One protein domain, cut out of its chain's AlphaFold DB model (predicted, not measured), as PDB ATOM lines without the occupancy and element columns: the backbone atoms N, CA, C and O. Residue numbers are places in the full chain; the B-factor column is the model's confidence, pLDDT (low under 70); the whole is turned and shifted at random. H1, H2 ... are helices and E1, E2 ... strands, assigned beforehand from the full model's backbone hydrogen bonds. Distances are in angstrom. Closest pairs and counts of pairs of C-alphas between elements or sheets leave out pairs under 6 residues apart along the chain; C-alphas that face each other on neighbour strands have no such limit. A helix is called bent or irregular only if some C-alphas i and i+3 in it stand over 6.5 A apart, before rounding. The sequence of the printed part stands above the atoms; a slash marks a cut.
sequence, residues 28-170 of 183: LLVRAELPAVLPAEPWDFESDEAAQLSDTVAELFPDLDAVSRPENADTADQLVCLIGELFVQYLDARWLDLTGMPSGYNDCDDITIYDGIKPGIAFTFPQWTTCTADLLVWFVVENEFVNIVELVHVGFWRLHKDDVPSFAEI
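Overview. This is residues 28 to 170 of the 183 residues of an uncharacterized protein of Nocardia sp. CS682 (UniProt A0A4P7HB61). What is the main picture? A long helix, H4, runs through the middle, with H5 crossing it and H6 alongside its residues 83 to 91; H1 and H2 lie on one side of H4, and a small two-stranded hairpin, E1 and E2, packs on the opposite side. Long stretches with no named element, residues 32 to 47 and 98 to 118, run round the periphery. What is the make-up? The printed part has 143 residues, mostly helix by its named elements, in the order H1 H2 H3 H4 E1 E2 H5 H6, with E1 and E2 as an antiparallel sheet. How large is it? It is compact, with a radius of gyration of the C-alphas of 15.1 A and spans of 47 by 39 by 23 A.

Along the chain. Where do the first helices lie? H1, residues 28 to 31, begins at C-alpha 28 at (163.540, 192.616, 214.960); H2 is residues 48 to 60, 18.4 A long, and H3 residues 64 to 67. What follows? H4, residues 70 to 91, is 31.1 A long and irregular: C-alphas 71 and 74 are 7.6 A apart. Strands E1, residues 94 to 97, and E2, residues 119 to 122, come next. Where do the named elements end? H5 is residues 133 to 142, 14.3 A, and H6, residues 146 to 159, 19.9 A, ends at C-alpha 159 at (187.862, 200.115, 205.794).

Arrangement. What touches the hub, H4? H1 touches its residues 75 to 82, the closest C-alphas being those of Leu 28 and Gln 78, 6.0 A. H5 touches it about perpendicular, at 79 degrees, with C-alphas of Val 80 and Ala 133 closest at 5.9 A; H6 touches it at a shallow tilt of 21 degrees, the same way, with Tyr 90 and Phe 156 closest at 5.6 A between C-alphas. And H3? It only just touches H4, only at the corner, with 3 pairs of C-alphas within 8 A, Val 67 and Ala 76 closest at 5.9 A. How do E1 and E2 pair? In this hairpin N 94 and O 122 are 2.8 A apart, within hydrogen-bond range. Are the helix backbones complete? Every O i to N i+4 pair is within hydrogen-bond range in H2, H5 and H6, and 16 of 18 in H4; H1 and H3 are too short for such a pair.

Size, cuts and confidence. How far does it reach? The two C-alphas farthest apart are those of Glu 71 and Asp 163, 47.8 A. Which links are long? Those from H1 to H2 and from E1 to E2 are long, and the printed part has no cut. Where is confidence low? Residues 103 to 107, 124 to 128 and 161 to 170 are under 70 in pLDDT.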
ATOM      1  N   LEU A  28     163.736 191.195 215.248       98.25
ATOM      2  CA  LEU A  28     163.540 192.616 214.960       98.25
ATOM      3  C   LEU A  28     163.453 192.892 213.458       98.25
ATOM      4  O   LEU A  28     162.540 193.596 213.044       98.25
ATOM      5  N   LEU A  29     164.301 192.261 212.638       98.31
ATOM      6  CA  LEU A  29     164.213 192.387 211.176       98.31
ATOM      7  C   LEU A  29     162.868 191.895 210.636       98.31
ATOM      8  O   LEU A  29     162.248 192.568 209.821       98.31
ATOM      9  N   VAL A  30     162.374 190.754 211.132       98.38
ATOM     10  CA  VAL A  30     161.048 190.244 210.754       98.38
ATOM     11  C   VAL A  30     159.937 191.200 211.186       98.38
ATOM     12  O   VAL A  30     158.975 191.371 210.444       98.38
ATOM     13  N   ARG A  31     160.055 191.826 212.365       97.56
ATOM     14  CA  ARG A  31     159.086 192.831 212.823       97.56
ATOM     15  C   ARG A  31     159.095 194.077 211.936       97.56
ATOM     16  O   ARG A  31     158.024 194.592 211.655       97.56
ATOM     17  N   ALA A  32     160.268 194.502 211.477       97.31
ATOM     18  CA  ALA A  32     160.427 195.592 210.519       97.31
ATOM     19  C   ALA A  32     160.042 195.195 209.080       97.31
ATOM     20  O   ALA A  32     160.263 195.972 208.164       97.31
ATOM     21  N   GLU A  33     159.513 193.985 208.859       97.94
ATOM     22  CA  GLU A  33     159.167 193.442 207.536       97.94
ATOM     23  C   GLU A  33     160.352 193.366 206.550       97.94
ATOM     24  O   GLU A  33     160.173 193.285 205.335       97.94
ATOM     25  N   LEU A  34     161.576 193.309 207.079       97.62
ATOM     26  CA  LEU A  34     162.814 193.172 206.320       97.62
ATOM     27  C   LEU A  34     163.228 191.696 206.170       97.62
ATOM     28  O   LEU A  34     162.762 190.819 206.913       97.62
ATOM     29  N   PRO A  35     164.148 191.378 205.235       96.62
ATOM     30  CA  PRO A  35     164.775 190.065 205.183       96.62
ATOM     31  C   PRO A  35     165.328 189.648 206.552       96.62
ATOM     32  O   PRO A  35     166.006 190.405 207.235       96.62
ATOM     33  N   ALA A  36     165.074 188.398 206.939       94.06
ATOM     34  CA  ALA A  36     165.408 187.836 208.255       94.06
ATOM     35  C   ALA A  36     166.923 187.684 208.546       94.06
ATOM     36  O   ALA A  36     167.300 186.993 209.496       94.06
ATOM     37  N   VAL A  37     167.778 188.251 207.696       94.62
ATOM     38  CA  VAL A  37     169.241 188.178 207.724       94.62
ATOM     39  C   VAL A  37     169.779 189.526 207.246       94.62
ATOM     40  O   VAL A  37     169.238 190.095 206.298       94.62
ATOM     41  N   LEU A  38     170.846 190.010 207.882       95.44
ATOM     42  CA  LEU A  38     171.551 191.212 207.439       95.44
ATOM     43  C   LEU A  38     172.154 191.014 206.032       95.44
ATOM     44  O   LEU A  38     172.574 189.900 205.700       95.44
ATOM     45  N   PRO A  39     172.202 192.068 205.198       94.75
ATOM     46  CA  PRO A  39     172.864 192.014 203.895       94.75
ATOM     47  C   PRO A  39     174.374 191.725 204.010       94.75
ATOM     48  O   PRO A  39     174.938 191.653 205.098       94.75
ATOM     49  N   ALA A  40     175.043 191.487 202.878       91.94
ATOM     50  CA  ALA A  40     176.496 191.267 202.860       91.94
ATOM     51  C   ALA A  40     177.296 192.572 203.021       91.94
ATOM     52  O   ALA A  40     178.416 192.549 203.521       91.94
ATOM     53  N   GLU A  41     176.699 193.692 202.619       93.25
ATOM     54  CA  GLU A  41     177.209 195.058 202.749       93.25
ATOM     55  C   GLU A  41     176.190 195.859 203.569       93.25
ATOM     56  O   GLU A  41     174.998 195.546 203.488       93.25
ATOM     57  N   PRO A  42     176.609 196.858 204.365       94.31
ATOM     58  CA  PRO A  42     175.670 197.647 205.151       94.31
ATOM     59  C   PRO A  42     174.689 198.387 204.242       94.31
ATOM     60  O   PRO A  42     175.035 198.777 203.127       94.31
ATOM     61  N   TRP A  43     173.471 198.608 204.739       94.69
ATOM     62  CA  TRP A  43     172.507 199.461 204.052       94.69
ATOM     63  C   TRP A  43     173.079 200.861 203.834       94.69
ATOM     64  O   TRP A  43     173.808 201.384 204.682       94.69
ATOM     65  N   ASP A  44     172.706 201.475 202.714       92.19
ATOM     66  CA  ASP A  44     172.840 202.919 202.563       92.19
ATOM     67  C   ASP A  44     171.922 203.593 203.598       92.19
ATOM     68  O   ASP A  44     170.802 203.133 203.835       92.19
ATOM     69  N   PHE A  45     172.384 204.657 204.247       89.44
ATOM     70  CA  PHE A  45     171.585 205.354 205.256       89.44
ATOM     71  C   PHE A  45     170.393 206.102 204.643       89.44
ATOM     72  O   PHE A  45     169.430 206.378 205.348       89.44
ATOM     73  N   GLU A  46     170.415 206.362 203.332       92.00
ATOM     74  CA  GLU A  46     169.283 206.908 202.577       92.00
ATOM     75  C   GLU A  46     168.364 205.811 201.999       92.00
ATOM     76  O   GLU A  46     167.429 206.120 201.260       92.00
ATOM     77  N   SER A  47     168.622 204.528 202.289       96.00
ATOM     78  CA  SER A  47     167.808 203.419 201.775       96.00
ATOM     79  C   SER A  47     166.446 203.300 202.461       96.00
ATOM     80  O   SER A  47     166.288 203.616 203.645       96.00
ATOM     81  N   ASP A  48     165.474 202.756 201.724       97.50
ATOM     82  CA  ASP A  48     164.142 202.446 202.249       97.50
ATOM     83  C   ASP A  48     164.232 201.466 203.435       97.50
ATOM     84  O   ASP A  48     163.496 201.609 204.409       97.50
ATOM     85  N   GLU A  49     165.162 200.504 203.403       97.38
ATOM     86  CA  GLU A  49     165.368 199.553 204.496       97.38
ATOM     87  C   GLU A  49     165.862 200.230 205.781       97.38
ATOM     88  O   GLU A  49     165.387 199.902 206.873       97.38
ATOM     89  N   ALA A  50     166.798 201.180 205.668       96.62
ATOM     90  CA  ALA A  50     167.300 201.938 206.812       96.62
ATOM     91  C   ALA A  50     166.197 202.808 207.430       96.62
ATOM     92  O   ALA A  50     166.028 202.804 208.653       96.62
ATOM     93  N   ALA A  51     165.412 203.488 206.588       97.31
ATOM     94  CA  ALA A  51     164.269 204.286 207.018       97.31
ATOM     95  C   ALA A  51     163.197 203.422 207.706       97.31
ATOM     96  O   ALA A  51     162.800 203.715 208.830       97.31
ATOM     97  N   GLN A  52     162.804 202.300 207.096       97.88
ATOM     98  CA  GLN A  52     161.792 201.387 207.638       97.88
ATOM     99  C   GLN A  52     162.187 200.804 209.000       97.88
ATOM    100  O   GLN A  52     161.364 200.693 209.915       97.88
ATOM    101  N   LEU A  53     163.455 200.427 209.154       97.56
ATOM    102  CA  LEU A  53     163.976 199.945 210.426       97.56
ATOM    103  C   LEU A  53     164.017 201.059 211.476       97.56
ATOM    104  O   LEU A  53     163.694 200.801 212.635       97.56
ATOM    105  N   SER A  54     164.358 202.287 211.074       97.69
ATOM    106  CA  SER A  54     164.333 203.456 211.955       97.69
ATOM    107  C   SER A  54     162.927 203.771 212.455       97.69
ATOM    108  O   SER A  54     162.734 203.884 213.664       97.69
ATOM    109  N   ASP A  55     161.934 203.783 211.565       98.00
ATOM    110  CA  ASP A  55     160.526 203.972 211.927       98.00
ATOM    111  C   ASP A  55     160.042 202.876 212.888       98.00
ATOM    112  O   ASP A  55     159.407 203.159 213.905       98.00
ATOM    113  N   THR A  56     160.406 201.616 212.616       98.25
ATOM    114  CA  THR A  56     160.064 200.480 213.487       98.25
ATOM    115  C   THR A  56     160.659 200.651 214.887       98.25
ATOM    116  O   THR A  56     159.995 200.376 215.885       98.25
ATOM    117  N   VAL A  57     161.918 201.088 214.987       97.94
ATOM    118  CA  VAL A  57     162.583 201.318 216.277       97.94
ATOM    119  C   VAL A  57     161.937 202.484 217.026       97.94
ATOM    120  O   VAL A  57     161.684 202.345 218.223       97.94
ATOM    121  N   ALA A  58     161.607 203.578 216.338       97.69
ATOM    122  CA  ALA A  58     160.934 204.734 216.930       97.69
ATOM    123  C   ALA A  58     159.520 204.398 217.446       97.69
ATOM    124  O   ALA A  58     159.104 204.902 218.487       97.69
ATOM    125  N   GLU A  59     158.787 203.509 216.766       97.69
ATOM    126  CA  GLU A  59     157.486 203.025 217.246       97.69
ATOM    127  C   GLU A  59     157.623 202.171 218.519       97.69
ATOM    128  O   GLU A  59     156.820 202.292 219.447       97.69
ATOM    129  N   LEU A  60     158.641 201.307 218.576       97.25
ATOM    130  CA  LEU A  60     158.890 200.432 219.725       97.25
ATOM    131  C   LEU A  60     159.409 201.201 220.946       97.25
ATOM    132  O   LEU A  60     159.065 200.855 222.080       97.25
ATOM    133  N   PHE A  61     160.226 202.227 220.712       97.12
ATOM    134  CA  PHE A  61     160.897 203.018 221.738       97.12
ATOM    135  C   PHE A  61     160.699 204.517 221.488       97.12
ATOM    136  O   PHE A  61     161.625 205.194 221.047       97.12
ATOM    137  N   PRO A  62     159.503 205.054 221.787       95.75
ATOM    138  CA  PRO A  62     159.228 206.480 221.617       95.75
ATOM    139  C   PRO A  62     160.018 207.374 222.586       95.75
ATOM    140  O   PRO A  62     160.113 208.578 222.366       95.75
ATOM    141  N   ASP A  63     160.529 206.803 223.679       95.06
ATOM    142  CA  ASP A  63     161.325 207.472 224.703       95.06
ATOM    143  C   ASP A  63     162.208 206.459 225.460       95.06
ATOM    144  O   ASP A  63     162.050 205.238 225.338       95.06
ATOM    145  N   LEU A  64     163.153 206.963 226.259       92.81
ATOM    146  CA  LEU A  64     164.049 206.131 227.073       92.81
ATOM    147  C   LEU A  64     163.305 205.340 228.159       92.81
ATOM    148  O   LEU A  64     163.729 204.237 228.522       92.81
ATOM    149  N   ASP A  65     162.169 205.851 228.644       93.50
ATOM    150  CA  ASP A  65     161.332 205.135 229.609       93.50
ATOM    151  C   ASP A  65     160.800 203.834 228.997       93.50
ATOM    152  O   ASP A  65     160.708 202.818 229.685       93.50
ATOM    153  N   ALA A  66     160.466 203.828 227.703       94.94
ATOM    154  CA  ALA A  66     160.031 202.633 226.993       94.94
ATOM    155  C   ALA A  66     161.126 201.560 226.930       94.94
ATOM    156  O   ALA A  66     160.798 200.377 227.019       94.94
ATOM    157  N   VAL A  67     162.405 201.933 226.824       94.25
ATOM    158  CA  VAL A  67     163.524 200.972 226.806       94.25
ATOM    159  C   VAL A  67     163.629 200.218 228.130       94.25
ATOM    160  O   VAL A  67     163.820 199.004 228.140       94.25
ATOM    161  N   SER A  68     163.463 200.930 229.244       90.94
ATOM    162  CA  SER A  68     163.668 200.391 230.596       90.94
ATOM    163  C   SER A  68     162.454 199.629 231.148       90.94
ATOM    164  O   SER A  68     162.498 199.075 232.249       90.94
ATOM    165  N   ARG A  69     161.339 199.593 230.409       93.75
ATOM    166  CA  ARG A  69     160.126 198.875 230.817       93.75
ATOM    167  C   ARG A  69     160.338 197.356 230.772       93.75
ATOM    168  O   ARG A  69     160.741 196.837 229.729       93.75
ATOM    169  N   PRO A  70     159.993 196.605 231.837       93.50
ATOM    170  CA  PRO A  70     160.161 195.150 231.865       93.50
ATOM    171  C   PRO A  70     159.465 194.415 230.712       93.50
ATOM    172  O   PRO A  70     159.981 193.420 230.208       93.50
ATOM    173  N   GLU A  71     158.306 194.904 230.264       95.25
ATOM    174  CA  GLU A  71     157.577 194.350 229.118       95.25
ATOM    175  C   GLU A  71     158.325 194.493 227.784       95.25
ATOM    176  O   GLU A  71     158.088 193.710 226.864       95.25
ATOM    177  N   ASN A  72     159.255 195.445 227.696       96.44
ATOM    178  CA  ASN A  72     160.049 195.727 226.509       96.44
ATOM    179  C   ASN A  72     161.449 195.106 226.562       96.44
ATOM    180  O   ASN A  72     162.185 195.230 225.587       96.44
ATOM    181  N   ALA A  73     161.807 194.385 227.629       95.38
ATOM    182  CA  ALA A  73     163.151 193.835 227.811       95.38
ATOM    183  C   ALA A  73     163.617 192.940 226.641       95.38
ATOM    184  O   ALA A  73     164.744 193.080 226.175       95.38
ATOM    185  N   ASP A  74     162.752 192.061 226.105       97.44
ATOM    186  CA  ASP A  74     163.109 191.240 224.926       97.44
ATOM    187  C   ASP A  74     163.279 192.102 223.668       97.44
ATOM    188  O   ASP A  74     164.136 191.814 222.842       97.44
ATOM    189  N   THR A  75     162.499 193.173 223.511       97.94
ATOM    190  CA  THR A  75     162.624 194.091 222.371       97.94
ATOM    191  C   THR A  75     163.896 194.937 222.480       97.94
ATOM    192  O   THR A  75     164.590 195.122 221.483       97.94
ATOM    193  N   ALA A  76     164.231 195.421 223.680       97.50
ATOM    194  CA  ALA A  76     165.441 196.202 223.924       97.50
ATOM    195  C   ALA A  76     166.678 195.344 223.648       97.50
ATOM    196  O   ALA A  76     167.600 195.767 222.954       97.50
ATOM    197  N   ASP A  77     166.650 194.084 224.082       98.06
ATOM    198  CA  ASP A  77     167.690 193.111 223.773       98.06
ATOM    199  C   ASP A  77     167.823 192.827 222.266       98.06
ATOM    200  O   ASP A  77     168.940 192.684 221.762       98.06
ATOM    201  N   GLN A  78     166.716 192.805 221.518       98.50
ATOM    202  CA  GLN A  78     166.772 192.699 220.058       98.50
ATOM    203  C   GLN A  78     167.456 193.903 219.412       98.50
ATOM    204  O   GLN A  78     168.277 193.711 218.513       98.50
ATOM    205  N   LEU A  79     167.161 195.118 219.882       98.38
ATOM    206  CA  LEU A  79     167.813 196.335 219.406       98.38
ATOM    207  C   LEU A  79     169.315 196.317 219.720       98.38
ATOM    208  O   LEU A  79     170.125 196.537 218.820       98.38
ATOM    209  N   VAL A  80     169.699 195.966 220.952       97.75
ATOM    210  CA  VAL A  80     171.110 195.811 221.350       97.75
ATOM    211  C   VAL A  80     171.829 194.822 220.435       97.75
ATOM    212  O   VAL A  80     172.903 195.127 219.912       97.75
ATOM    213  N   CYS A  81     171.240 193.641 220.219       98.31
ATOM    214  CA  CYS A  81     171.834 192.626 219.356       98.31
ATOM    215  C   CYS A  81     171.976 193.133 217.919       98.31
ATOM    216  O   CYS A  81     173.023 192.923 217.319       98.31
ATOM    217  N   LEU A  82     170.967 193.814 217.372       98.38
ATOM    218  CA  LEU A  82     171.022 194.356 216.016       98.38
ATOM    219  C   LEU A  82     172.145 195.381 215.862       98.38
ATOM    220  O   LEU A  82     172.980 195.219 214.975       98.38
ATOM    221  N   ILE A  83     172.204 196.384 216.741       96.75
ATOM    222  CA  ILE A  83     173.243 197.419 216.704       96.75
ATOM    223  C   ILE A  83     174.630 196.774 216.749       96.75
ATOM    224  O   ILE A  83     175.484 197.052 215.908       96.75
ATOM    225  N   GLY A  84     174.869 195.882 217.710       95.69
ATOM    226  CA  GLY A  84     176.191 195.289 217.837       95.69
ATOM    227  C   GLY A  84     176.528 194.279 216.743       95.69
ATOM    228  O   GLY A  84     177.690 194.199 216.370       95.69
ATOM    229  N   GLU A  85     175.564 193.559 216.159       96.94
ATOM    230  CA  GLU A  85     175.843 192.712 214.992       96.94
ATOM    231  C   GLU A  85     176.161 193.544 213.737       96.94
ATOM    232  O   GLU A  85     177.026 193.127 212.971       96.94
ATOM    233  N   LEU A  86     175.586 194.745 213.556       95.88
ATOM    234  CA  LEU A  86     176.036 195.679 212.507       95.88
ATOM    235  C   LEU A  86     177.518 196.045 212.704       95.88
ATOM    236  O   LEU A  86     178.316 195.981 211.768       95.88
ATOM    237  N   PHE A  87     177.913 196.369 213.936       93.19
ATOM    238  CA  PHE A  87     179.302 196.691 214.264       93.19
ATOM    239  C   PHE A  87     180.255 195.505 214.095       93.19
ATOM    240  O   PHE A  87     181.334 195.652 213.523       93.19
ATOM    241  N   VAL A  88     179.867 194.325 214.579       92.88
ATOM    242  CA  VAL A  88     180.669 193.100 214.469       92.88
ATOM    243  C   VAL A  88     180.841 192.700 213.006       92.88
ATOM    244  O   VAL A  88     181.947 192.356 212.600       92.88
ATOM    245  N   GLN A  89     179.767 192.747 212.214       93.50
ATOM    246  CA  GLN A  89     179.784 192.279 210.832       93.50
ATOM    247  C   GLN A  89     180.541 193.225 209.895       93.50
ATOM    248  O   GLN A  89     181.242 192.747 209.006       93.50
ATOM    249  N   TYR A  90     180.400 194.542 210.068       91.44
ATOM    250  CA  TYR A  90     180.900 195.508 209.084       91.44
ATOM    251  C   TYR A  90     182.129 196.297 209.534       91.44
ATOM    252  O   TYR A  90     182.807 196.876 208.687       91.44
ATOM    253  N   LEU A  91     182.422 196.333 210.839       87.44
ATOM    254  CA  LEU A  91     183.493 197.150 211.425       87.44
ATOM    255  C   LEU A  91     184.468 196.337 212.298       87.44
ATOM    256  O   LEU A  91     185.178 196.918 213.120       87.44
ATOM    257  N   ASP A  92     184.498 195.006 212.140       85.38
ATOM    258  CA  ASP A  92     185.360 194.064 212.882       85.38
ATOM    259  C   ASP A  92     185.277 194.198 214.418       85.38
ATOM    260  O   ASP A  92     186.198 193.833 215.163       85.38
ATOM    261  N   ALA A  93     184.154 194.718 214.915       89.12
ATOM    262  CA  ALA A  93     183.944 194.924 216.334       89.12
ATOM    263  C   ALA A  93     183.734 193.594 217.077       89.12
ATOM    264  O   ALA A  93     183.528 192.530 216.485       89.12
ATOM    265  N   ARG A  94     183.798 193.630 218.409       91.00
ATOM    266  CA  ARG A  94     183.628 192.450 219.264       91.00
ATOM    267  C   ARG A  94     182.814 192.769 220.502       91.00
ATOM    268  O   ARG A  94     183.049 193.776 221.160       91.00
ATOM    269  N   TRP A  95     181.934 191.844 220.859       93.94
ATOM    270  CA  TRP A  95     181.248 191.851 222.143       93.94
ATOM    271  C   TRP A  95     182.215 191.559 223.295       93.94
ATOM    272  O   TRP A  95     183.048 190.654 223.200       93.94
ATOM    273  N   LEU A  96     182.059 192.279 224.403       91.25
ATOM    274  CA  LEU A  96     182.746 192.013 225.662       91.25
ATOM    275  C   LEU A  96     181.854 192.276 226.874       91.25
ATOM    276  O   LEU A  96     180.900 193.048 226.805       91.25
ATOM    277  N   ASP A  97     182.226 191.647 227.984       92.00
ATOM    278  CA  ASP A  97     181.625 191.892 229.286       92.00
ATOM    279  C   ASP A  97     182.344 193.052 229.985       92.00
ATOM    280  O   ASP A  97     183.537 192.962 230.296       92.00
ATOM    281  N   LEU A  98     181.623 194.143 230.230       88.50
ATOM    282  CA  LEU A  98     182.120 195.334 230.912       88.50
ATOM    283  C   LEU A  98     181.798 195.341 232.415       88.50
ATOM    284  O   LEU A  98     182.078 196.340 233.073       88.50
ATOM    285  N   THR A  99     181.243 194.272 233.000       87.19
ATOM    286  CA  THR A  99     180.830 194.269 234.420       87.19
ATOM    287  C   THR A  99     181.984 194.567 235.392       87.19
ATOM    288  O   THR A  99     181.754 195.078 236.485       87.19
ATOM    289  N   GLY A 100     183.235 194.300 235.001       79.50
ATOM    290  CA  GLY A 100     184.430 194.623 235.794       79.50
ATOM    291  C   GLY A 100     184.999 196.036 235.601       79.50
ATOM    292  O   GLY A 100     185.990 196.369 236.251       79.50
ATOM    293  N   MET A 101     184.433 196.848 234.703       77.75
ATOM    294  CA  MET A 101     184.935 198.195 234.410       77.75
ATOM    295  C   MET A 101     184.426 199.232 235.425       77.75
ATOM    296  O   MET A 101     183.324 199.081 235.957       77.75
ATOM    297  N   PRO A 102     185.197 200.305 235.700       70.94
ATOM    298  CA  PRO A 102     184.734 201.411 236.533       70.94
ATOM    299  C   PRO A 102     183.446 202.041 235.985       70.94
ATOM    300  O   PRO A 102     183.292 202.184 234.775       70.94
ATOM    301  N   SER A 103     182.552 202.451 236.887       65.50
ATOM    302  CA  SER A 103     181.337 203.205 236.543       65.50
ATOM    303  C   SER A 103     181.675 204.514 235.826       65.50
ATOM    304  O   SER A 103     182.643 205.181 236.200       65.50
ATOM    305  N   GLY A 104     180.855 204.898 234.846       63.53
ATOM    306  CA  GLY A 104     180.992 206.147 234.091       63.53
ATOM    307  C   GLY A 104     181.962 206.060 232.909       63.53
ATOM    308  O   GLY A 104     182.220 207.064 232.249       63.53
ATOM    309  N   TYR A 105     182.514 204.877 232.622       64.81
ATOM    310  CA  TYR A 105     183.366 204.655 231.455       64.81
ATOM    311  C   TYR A 105     182.510 204.275 230.241       64.81
ATOM    312  O   TYR A 105     182.184 203.106 230.059       64.81
ATOM    313  N   ASN A 106     182.153 205.260 229.409       69.38
ATOM    314  CA  ASN A 106     181.285 205.080 228.232       69.38
ATOM    315  C   ASN A 106     179.946 204.396 228.570       69.38
ATOM    316  O   ASN A 106     179.434 203.558 227.817       69.38
ATOM    317  N   ASP A 107     179.409 204.781 229.726       68.12
ATOM    318  CA  ASP A 107     178.123 204.359 230.267       68.12
ATOM    319  C   ASP A 107     177.076 205.455 230.062       68.12
ATOM    320  O   ASP A 107     177.408 206.641 230.018       68.12
ATOM    321  N   CYS A 108     175.813 205.052 229.980       71.56
ATOM    322  CA  CYS A 108     174.679 205.949 230.139       71.56
ATOM    323  C   CYS A 108     174.079 205.707 231.530       71.56
ATOM    324  O   CYS A 108     173.631 204.597 231.806       71.56
ATOM    325  N   ASP A 109     174.084 206.721 232.401       72.06
ATOM    326  CA  ASP A 109     173.535 206.604 233.763       72.06
ATOM    327  C   ASP A 109     171.991 206.558 233.779       72.06
ATOM    328  O   ASP A 109     171.391 206.211 234.797       72.06
ATOM    329  N   ASP A 110     171.348 206.901 232.657       71.69
ATOM    330  CA  ASP A 110     169.896 207.083 232.565       71.69
ATOM    331  C   ASP A 110     169.135 205.806 232.182       71.69
ATOM    332  O   ASP A 110     167.922 205.741 232.383       71.69
ATOM    333  N   ILE A 111     169.813 204.778 231.652       82.19
ATOM    334  CA  ILE A 111     169.171 203.508 231.298       82.19
ATOM    335  C   ILE A 111     169.963 202.303 231.801       82.19
ATOM    336  O   ILE A 111     171.187 202.313 231.882       82.19
ATOM    337  N   THR A 112     169.253 201.228 232.131       84.81
ATOM    338  CA  THR A 112     169.853 199.934 232.475       84.81
ATOM    339  C   THR A 112     169.002 198.834 231.859       84.81
ATOM    340  O   THR A 112     167.865 198.622 232.273       84.81
ATOM    341  N   ILE A 113     169.541 198.151 230.846       90.56
ATOM    342  CA  ILE A 113     168.806 197.117 230.095       90.56
ATOM    343  C   ILE A 113     168.969 195.736 230.741       90.56
ATOM    344  O   ILE A 113     168.063 194.903 230.681       90.56
ATOM    345  N   TYR A 114     170.124 195.480 231.357       91.12
ATOM    346  CA  TYR A 114     170.486 194.160 231.859       91.12
ATOM    347  C   TYR A 114     170.843 194.173 233.340       91.12
ATOM    348  O   TYR A 114     171.643 194.982 233.803       91.12
ATOM    349  N   ASP A 115     170.337 193.166 234.050       87.38
ATOM    350  CA  ASP A 115     170.773 192.847 235.403       87.38
ATOM    351  C   ASP A 115     171.943 191.853 235.363       87.38
ATOM    352  O   ASP A 115     171.833 190.742 234.841       87.38
ATOM    353  N   GLY A 116     173.077 192.223 235.963       87.38
ATOM    354  CA  GLY A 116     174.184 191.297 236.242       87.38
ATOM    355  C   GLY A 116     175.134 190.988 235.080       87.38
ATOM    356  O   GLY A 116     176.112 190.273 235.289       87.38
ATOM    357  N   ILE A 117     174.895 191.548 233.894       92.31
ATOM    358  CA  ILE A 117     175.864 191.619 232.792       92.31
ATOM    359  C   ILE A 117     175.931 193.052 232.285       92.31
ATOM    360  O   ILE A 117     174.969 193.802 232.429       92.31
ATOM    361  N   LYS A 118     177.045 193.426 231.659       91.44
ATOM    362  CA  LYS A 118     177.184 194.745 231.043       91.44
ATOM    363  C   LYS A 118     177.744 194.604 229.632       91.44
ATOM    364  O   LYS A 118     178.957 194.701 229.447       91.44
ATOM    365  N   PRO A 119     176.894 194.307 228.634       93.81
ATOM    366  CA  PRO A 119     177.360 194.140 227.272       93.81
ATOM    367  C   PRO A 119     177.992 195.421 226.747       93.81
ATOM    368  O   PRO A 119     177.428 196.508 226.864       93.81
ATOM    369  N   GLY A 120     179.160 195.277 226.138       91.75
ATOM    370  CA  GLY A 120     179.815 196.343 225.405       91.75
ATOM    371  C   GLY A 120     180.338 195.877 224.062       91.75
ATOM    372  O   GLY A 120     180.521 194.680 223.831       91.75
ATOM    373  N   ILE A 121     180.609 196.842 223.194       90.50
ATOM    374  CA  ILE A 121     181.300 196.640 221.926       90.50
ATOM    375  C   ILE A 121     182.696 197.257 222.026       90.50
ATOM    376  O   ILE A 121     182.849 198.416 222.409       90.50
ATOM    377  N   ALA A 122     183.716 196.476 221.678       86.31
ATOM    378  CA  ALA A 122     185.082 196.932 221.460       86.31
ATOM    379  C   ALA A 122     185.387 196.937 219.973       86.31
ATOM    380  O   ALA A 122     184.995 196.032 219.235       86.31
ATOM    381  N   PHE A 123     186.189 197.907 219.567       79.88
ATOM    382  CA  PHE A 123     186.672 198.035 218.207       79.88
ATOM    383  C   PHE A 123     188.181 197.835 218.196       79.88
ATOM    384  O   PHE A 123     188.876 198.148 219.159       79.88
ATOM    385  N   THR A 124     188.706 197.241 217.129       68.50
ATOM    386  CA  THR A 124     190.093 196.755 217.106       68.50
ATOM    387  C   THR A 124     191.120 197.798 216.666       68.50
ATOM    388  O   THR A 124     192.301 197.466 216.560       68.50
ATOM    389  N   PHE A 125     190.714 199.038 216.393       66.00
ATOM    390  CA  PHE A 125     191.587 200.075 215.841       66.00
ATOM    391  C   PHE A 125     191.913 201.200 216.843       66.00
ATOM    392  O   PHE A 125     191.169 201.428 217.798       66.00
ATOM    393  N   PRO A 126     193.058 201.894 216.669       45.22
ATOM    394  CA  PRO A 126     193.557 202.860 217.645       45.22
ATOM    395  C   PRO A 126     192.593 204.046 217.764       45.22
ATOM    396  O   PRO A 126     192.207 204.591 216.736       45.22
ATOM    397  N   GLN A 127     192.282 204.452 219.004       52.81
ATOM    398  CA  GLN A 127     191.351 205.518 219.448       52.81
ATOM    399  C   GLN A 127     189.949 205.070 219.873       52.81
ATOM    400  O   GLN A 127     189.285 205.825 220.574       52.81
ATOM    401  N   TRP A 128     189.494 203.867 219.522       61.72
ATOM    402  CA  TRP A 128     188.187 203.376 219.967       61.72
ATOM    403  C   TRP A 128     188.405 202.330 221.049       61.72
ATOM    404  O   TRP A 128     188.964 201.270 220.784       61.72
ATOM    405  N   THR A 129     188.031 202.636 222.288       71.81
ATOM    406  CA  THR A 129     188.285 201.716 223.398       71.81
ATOM    407  C   THR A 129     187.118 200.757 223.578       71.81
ATOM    408  O   THR A 129     187.275 199.582 223.265       71.81
ATOM    409  N   THR A 130     185.939 201.216 223.988       80.00
ATOM    410  CA  THR A 130     184.731 200.378 224.145       80.00
ATOM    411  C   THR A 130     183.501 201.267 224.323       80.00
ATOM    412  O   THR A 130     183.645 202.337 224.898       80.00
ATOM    413  N   CYS A 131     182.293 200.830 223.984       84.06
ATOM    414  CA  CYS A 131     181.053 201.475 224.442       84.06
ATOM    415  C   CYS A 131     180.080 200.448 225.020       84.06
ATOM    416  O   CYS A 131     180.082 199.289 224.598       84.06
ATOM    417  N   THR A 132     179.264 200.854 225.993       89.94
ATOM    418  CA  THR A 132     178.174 200.001 226.481       89.94
ATOM    419  C   THR A 132     177.055 199.887 225.455       89.94
ATOM    420  O   THR A 132     176.796 200.807 224.678       89.94
ATOM    421  N   ALA A 133     176.358 198.753 225.480       91.88
ATOM    422  CA  ALA A 133     175.101 198.583 224.764       91.88
ATOM    423  C   ALA A 133     174.065 199.634 225.187       91.88
ATOM    424  O   ALA A 133     173.368 200.176 224.335       91.88
ATOM    425  N   ASP A 134     174.022 199.957 226.481       91.56
ATOM    426  CA  ASP A 134     173.130 200.964 227.052       91.56
ATOM    427  C   ASP A 134     173.376 202.343 226.415       91.56
ATOM    428  O   ASP A 134     172.449 202.967 225.906       91.56
ATOM    429  N   LEU A 135     174.633 202.787 226.308       89.50
ATOM    430  CA  LEU A 135     174.965 204.044 225.628       89.50
ATOM    431  C   LEU A 135     174.518 204.062 224.156       89.50
ATOM    432  O   LEU A 135     174.040 205.085 223.666       89.50
ATOM    433  N   LEU A 136     174.669 202.945 223.443       91.38
ATOM    434  CA  LEU A 136     174.264 202.850 222.037       91.38
ATOM    435  C   LEU A 136     172.741 202.879 221.868       91.38
ATOM    436  O   LEU A 136     172.246 203.515 220.940       91.38
ATOM    437  N   VAL A 137     171.998 202.218 222.757       94.00
ATOM    438  CA  VAL A 137     170.530 202.259 222.741       94.00
ATOM    439  C   VAL A 137     170.025 203.649 223.098       94.00
ATOM    440  O   VAL A 137     169.165 204.168 222.392       94.00
ATOM    441  N   TRP A 138     170.597 204.277 224.126       93.19
ATOM    442  CA  TRP A 138     170.305 205.668 224.463       93.19
ATOM    443  C   TRP A 138     170.501 206.585 223.252       93.19
ATOM    444  O   TRP A 138     169.605 207.350 222.902       93.19
ATOM    445  N   PHE A 139     171.635 206.451 222.556       91.31
ATOM    446  CA  PHE A 139     171.926 207.247 221.367       91.31
ATOM    447  C   PHE A 139     170.872 207.061 220.269       91.31
ATOM    448  O   PHE A 139     170.437 208.045 219.674       91.31
ATOM    449  N   VAL A 140     170.447 205.822 220.013       94.19
ATOM    450  CA  VAL A 140     169.417 205.522 219.008       94.19
ATOM    451  C   VAL A 140     168.074 206.154 219.358       94.19
ATOM    452  O   VAL A 140     167.418 206.674 218.463       94.19
ATOM    453  N   VAL A 141     167.670 206.111 220.627       93.94
ATOM    454  CA  VAL A 141     166.363 206.622 221.068       93.94
ATOM    455  C   VAL A 141     166.320 208.149 221.110       93.94
ATOM    456  O   VAL A 141     165.322 208.738 220.717       93.94
ATOM    457  N   GLU A 142     167.398 208.802 221.545       92.31
ATOM    458  CA  GLU A 142     167.481 210.273 221.586       92.31
ATOM    459  C   GLU A 142     167.713 210.910 220.213       92.31
ATOM    460  O   GLU A 142     167.537 212.116 220.033       92.31
ATOM    461  N   ASN A 143     168.166 210.111 219.252       90.44
ATOM    462  CA  ASN A 143     168.366 210.548 217.885       90.44
ATOM    463  C   ASN A 143     167.462 209.687 217.003       90.44
ATOM    464  O   ASN A 143     166.248 209.742 217.148       90.44
ATOM    465  N   GLU A 144     168.034 208.885 216.109       93.00
ATOM    466  CA  GLU A 144     167.297 207.959 215.254       93.00
ATOM    467  C   GLU A 144     168.205 206.771 214.917       93.00
ATOM    468  O   GLU A 144     169.436 206.903 214.870       93.00
ATOM    469  N   PHE A 145     167.620 205.602 214.640       95.81
ATOM    470  CA  PHE A 145     168.399 204.411 214.286       95.81
ATOM    471  C   PHE A 145     169.212 204.611 213.000       95.81
ATOM    472  O   PHE A 145     170.305 204.052 212.874       95.81
ATOM    473  N   VAL A 146     168.728 205.440 212.069       94.62
ATOM    474  CA  VAL A 146     169.441 205.760 210.822       94.62
ATOM    475  C   VAL A 146     170.859 206.290 211.069       94.62
ATOM    476  O   VAL A 146     171.762 205.980 210.298       94.62
ATOM    477  N   ASN A 147     171.112 206.960 212.199       91.12
ATOM    478  CA  ASN A 147     172.453 207.438 212.544       91.12
ATOM    479  C   ASN A 147     173.437 206.292 212.827       91.12
ATOM    480  O   ASN A 147     174.630 206.420 212.552       91.12
ATOM    481  N   ILE A 148     172.965 205.154 213.355       93.50
ATOM    482  CA  ILE A 148     173.793 203.942 213.470       93.50
ATOM    483  C   ILE A 148     174.083 203.373 212.081       93.50
ATOM    484  O   ILE A 148     175.212 202.956 211.820       93.50
ATOM    485  N   VAL A 149     173.095 203.374 211.181       94.44
ATOM    486  CA  VAL A 149     173.279 202.892 209.804       94.44
ATOM    487  C   VAL A 149     174.299 203.752 209.061       94.44
ATOM    488  O   VAL A 149     175.230 203.199 208.483       94.44
ATOM    489  N   GLU A 150     174.194 205.080 209.129       91.25
ATOM    490  CA  GLU A 150     175.147 206.016 208.522       91.25
ATOM    491  C   GLU A 150     176.571 205.777 209.023       91.25
ATOM    492  O   GLU A 150     177.504 205.609 208.232       91.25
ATOM    493  N   LEU A 151     176.731 205.697 210.341       88.06
ATOM    494  CA  LEU A 151     178.006 205.449 210.999       88.06
ATOM    495  C   LEU A 151     178.642 204.146 210.495       88.06
ATOM    496  O   LEU A 151     179.812 204.131 210.095       88.06
ATOM    497  N   VAL A 152     177.867 203.061 210.463       90.88
ATOM    498  CA  VAL A 152     178.323 201.751 209.986       90.88
ATOM    499  C   VAL A 152     178.650 201.791 208.491       90.88
ATOM    500  O   VAL A 152     179.709 201.308 208.092       90.88
ATOM    501  N   HIS A 153     177.792 202.397 207.669       89.75
ATOM    502  CA  HIS A 153     177.959 202.510 206.221       89.75
ATOM    503  C   HIS A 153     179.240 203.269 205.856       89.75
ATOM    504  O   HIS A 153     180.091 202.777 205.107       89.75
ATOM    505  N   VAL A 154     179.429 204.455 206.434       84.12
ATOM    506  CA  VAL A 154     180.625 205.272 206.217       84.12
ATOM    507  C   VAL A 154     181.869 204.550 206.730       84.12
ATOM    508  O   VAL A 154     182.911 204.589 206.068       84.12
ATOM    509  N   GLY A 155     181.785 203.878 207.880       82.62
ATOM    510  CA  GLY A 155     182.919 203.143 208.420       82.62
ATOM    511  C   GLY A 155     183.338 201.958 207.553       82.62
ATOM    512  O   GLY A 155     184.524 201.805 207.257       82.62
ATOM    513  N   PHE A 156     182.370 201.187 207.060       87.19
ATOM    514  CA  PHE A 156     182.601 200.047 206.182       87.19
ATOM    515  C   PHE A 156     183.352 200.461 204.916       87.19
ATOM    516  O   PHE A 156     184.417 199.917 204.619       87.19
ATOM    517  N   TRP A 157     182.862 201.477 204.198       83.69
ATOM    518  CA  TRP A 157     183.496 201.921 202.953       83.69
ATOM    519  C   TRP A 157     184.885 202.515 203.152       83.69
ATOM    520  O   TRP A 157     185.698 202.495 202.228       83.69
ATOM    521  N   ARG A 158     185.175 203.051 204.338       74.75
ATOM    522  CA  ARG A 158     186.515 203.543 204.662       74.75
ATOM    523  C   ARG A 158     187.485 202.405 204.966       74.75
ATOM    524  O   ARG A 158     188.626 202.500 204.533       74.75
ATOM    525  N   LEU A 159     187.043 201.324 205.615       73.81
ATOM    526  CA  LEU A 159     187.862 200.115 205.794       73.81
ATOM    527  C   LEU A 159     188.172 199.411 204.464       73.81
ATOM    528  O   LEU A 159     189.235 198.813 204.325       73.81
ATOM    529  N   HIS A 160     187.260 199.495 203.492       74.12
ATOM    530  CA  HIS A 160     187.345 198.752 202.230       74.12
ATOM    531  C   HIS A 160     187.899 199.558 201.038       74.12
ATOM    532  O   HIS A 160     187.999 199.015 199.939       74.12
ATOM    533  N   LYS A 161     188.270 200.837 201.208       68.56
ATOM    534  CA  LYS A 161     188.931 201.628 200.151       68.56
ATOM    535  C   LYS A 161     190.455 201.567 200.283       68.56
ATOM    536  O   LYS A 161     191.005 201.957 201.305       68.56
ATOM    537  N   ASP A 162     191.113 201.170 199.193       52.97
ATOM    538  CA  ASP A 162     192.547 200.834 199.071       52.97
ATOM    539  C   ASP A 162     193.577 201.950 199.385       52.97
ATOM    540  O   ASP A 162     194.771 201.719 199.209       52.97
ATOM    541  N   ASP A 163     193.186 203.153 199.826       54.16
ATOM    542  CA  ASP A 163     194.148 204.266 199.970       54.16
ATOM    543  C   ASP A 163     193.744 205.359 200.983       54.16
ATOM    544  O   ASP A 163     194.027 206.543 200.792       54.16
ATOM    545  N   VAL A 164     193.039 205.000 202.063       51.47
ATOM    546  CA  VAL A 164     192.634 205.964 203.106       51.47
ATOM    547  C   VAL A 164     193.284 205.592 204.446       51.47
ATOM    548  O   VAL A 164     193.305 204.414 204.805       51.47
ATOM    549  N   PRO A 165     193.865 206.569 205.169       47.56
ATOM    550  CA  PRO A 165     194.641 206.343 206.382       47.56
ATOM    551  C   PRO A 165     193.837 205.635 207.473       47.56
ATOM    552  O   PRO A 165     192.606 205.626 207.469       47.56
ATOM    553  N   SER A 166     194.562 205.046 208.429       51.00
ATOM    554  CA  SER A 166     193.973 204.323 209.555       51.00
ATOM    555  C   SER A 166     192.847 205.126 210.211       51.00
ATOM    556  O   SER A 166     192.943 206.346 210.333       51.00
ATOM    557  N   PHE A 167     191.815 204.435 210.695       47.62
ATOM    558  CA  PHE A 167     190.626 205.023 211.321       47.62
ATOM    559  C   PHE A 167     190.914 206.057 212.439       47.62
ATOM    560  O   PHE A 167     190.062 206.885 212.746       47.62
ATOM    561  N   ALA A 168     192.130 206.069 212.994       46.72
ATOM    562  CA  ALA A 168     192.640 207.092 213.904       46.72
ATOM    563  C   ALA A 168     192.642 208.532 213.325       46.72
ATOM    564  O   ALA A 168     192.690 209.506 214.068       46.72
ATOM    565  N   GLU A 169     192.586 208.708 212.004       48.03
ATOM    566  CA  GLU A 169     192.496 210.036 211.370       48.03
ATOM    567  C   GLU A 169     191.038 210.489 211.134       48.03
ATOM    568  O   GLU A 169     190.783 211.607 210.695       48.03
ATOM    569  N   ILE A 170     190.060 209.625 211.440       50.75
ATOM    570  CA  ILE A 170     188.623 209.860 211.228       50.75
ATOM    571  C   ILE A 170     187.955 210.480 212.466       50.75
ATOM    572  O   ILE A 170     187.018 211.275 212.324       50.75
TER     573      ILE A 170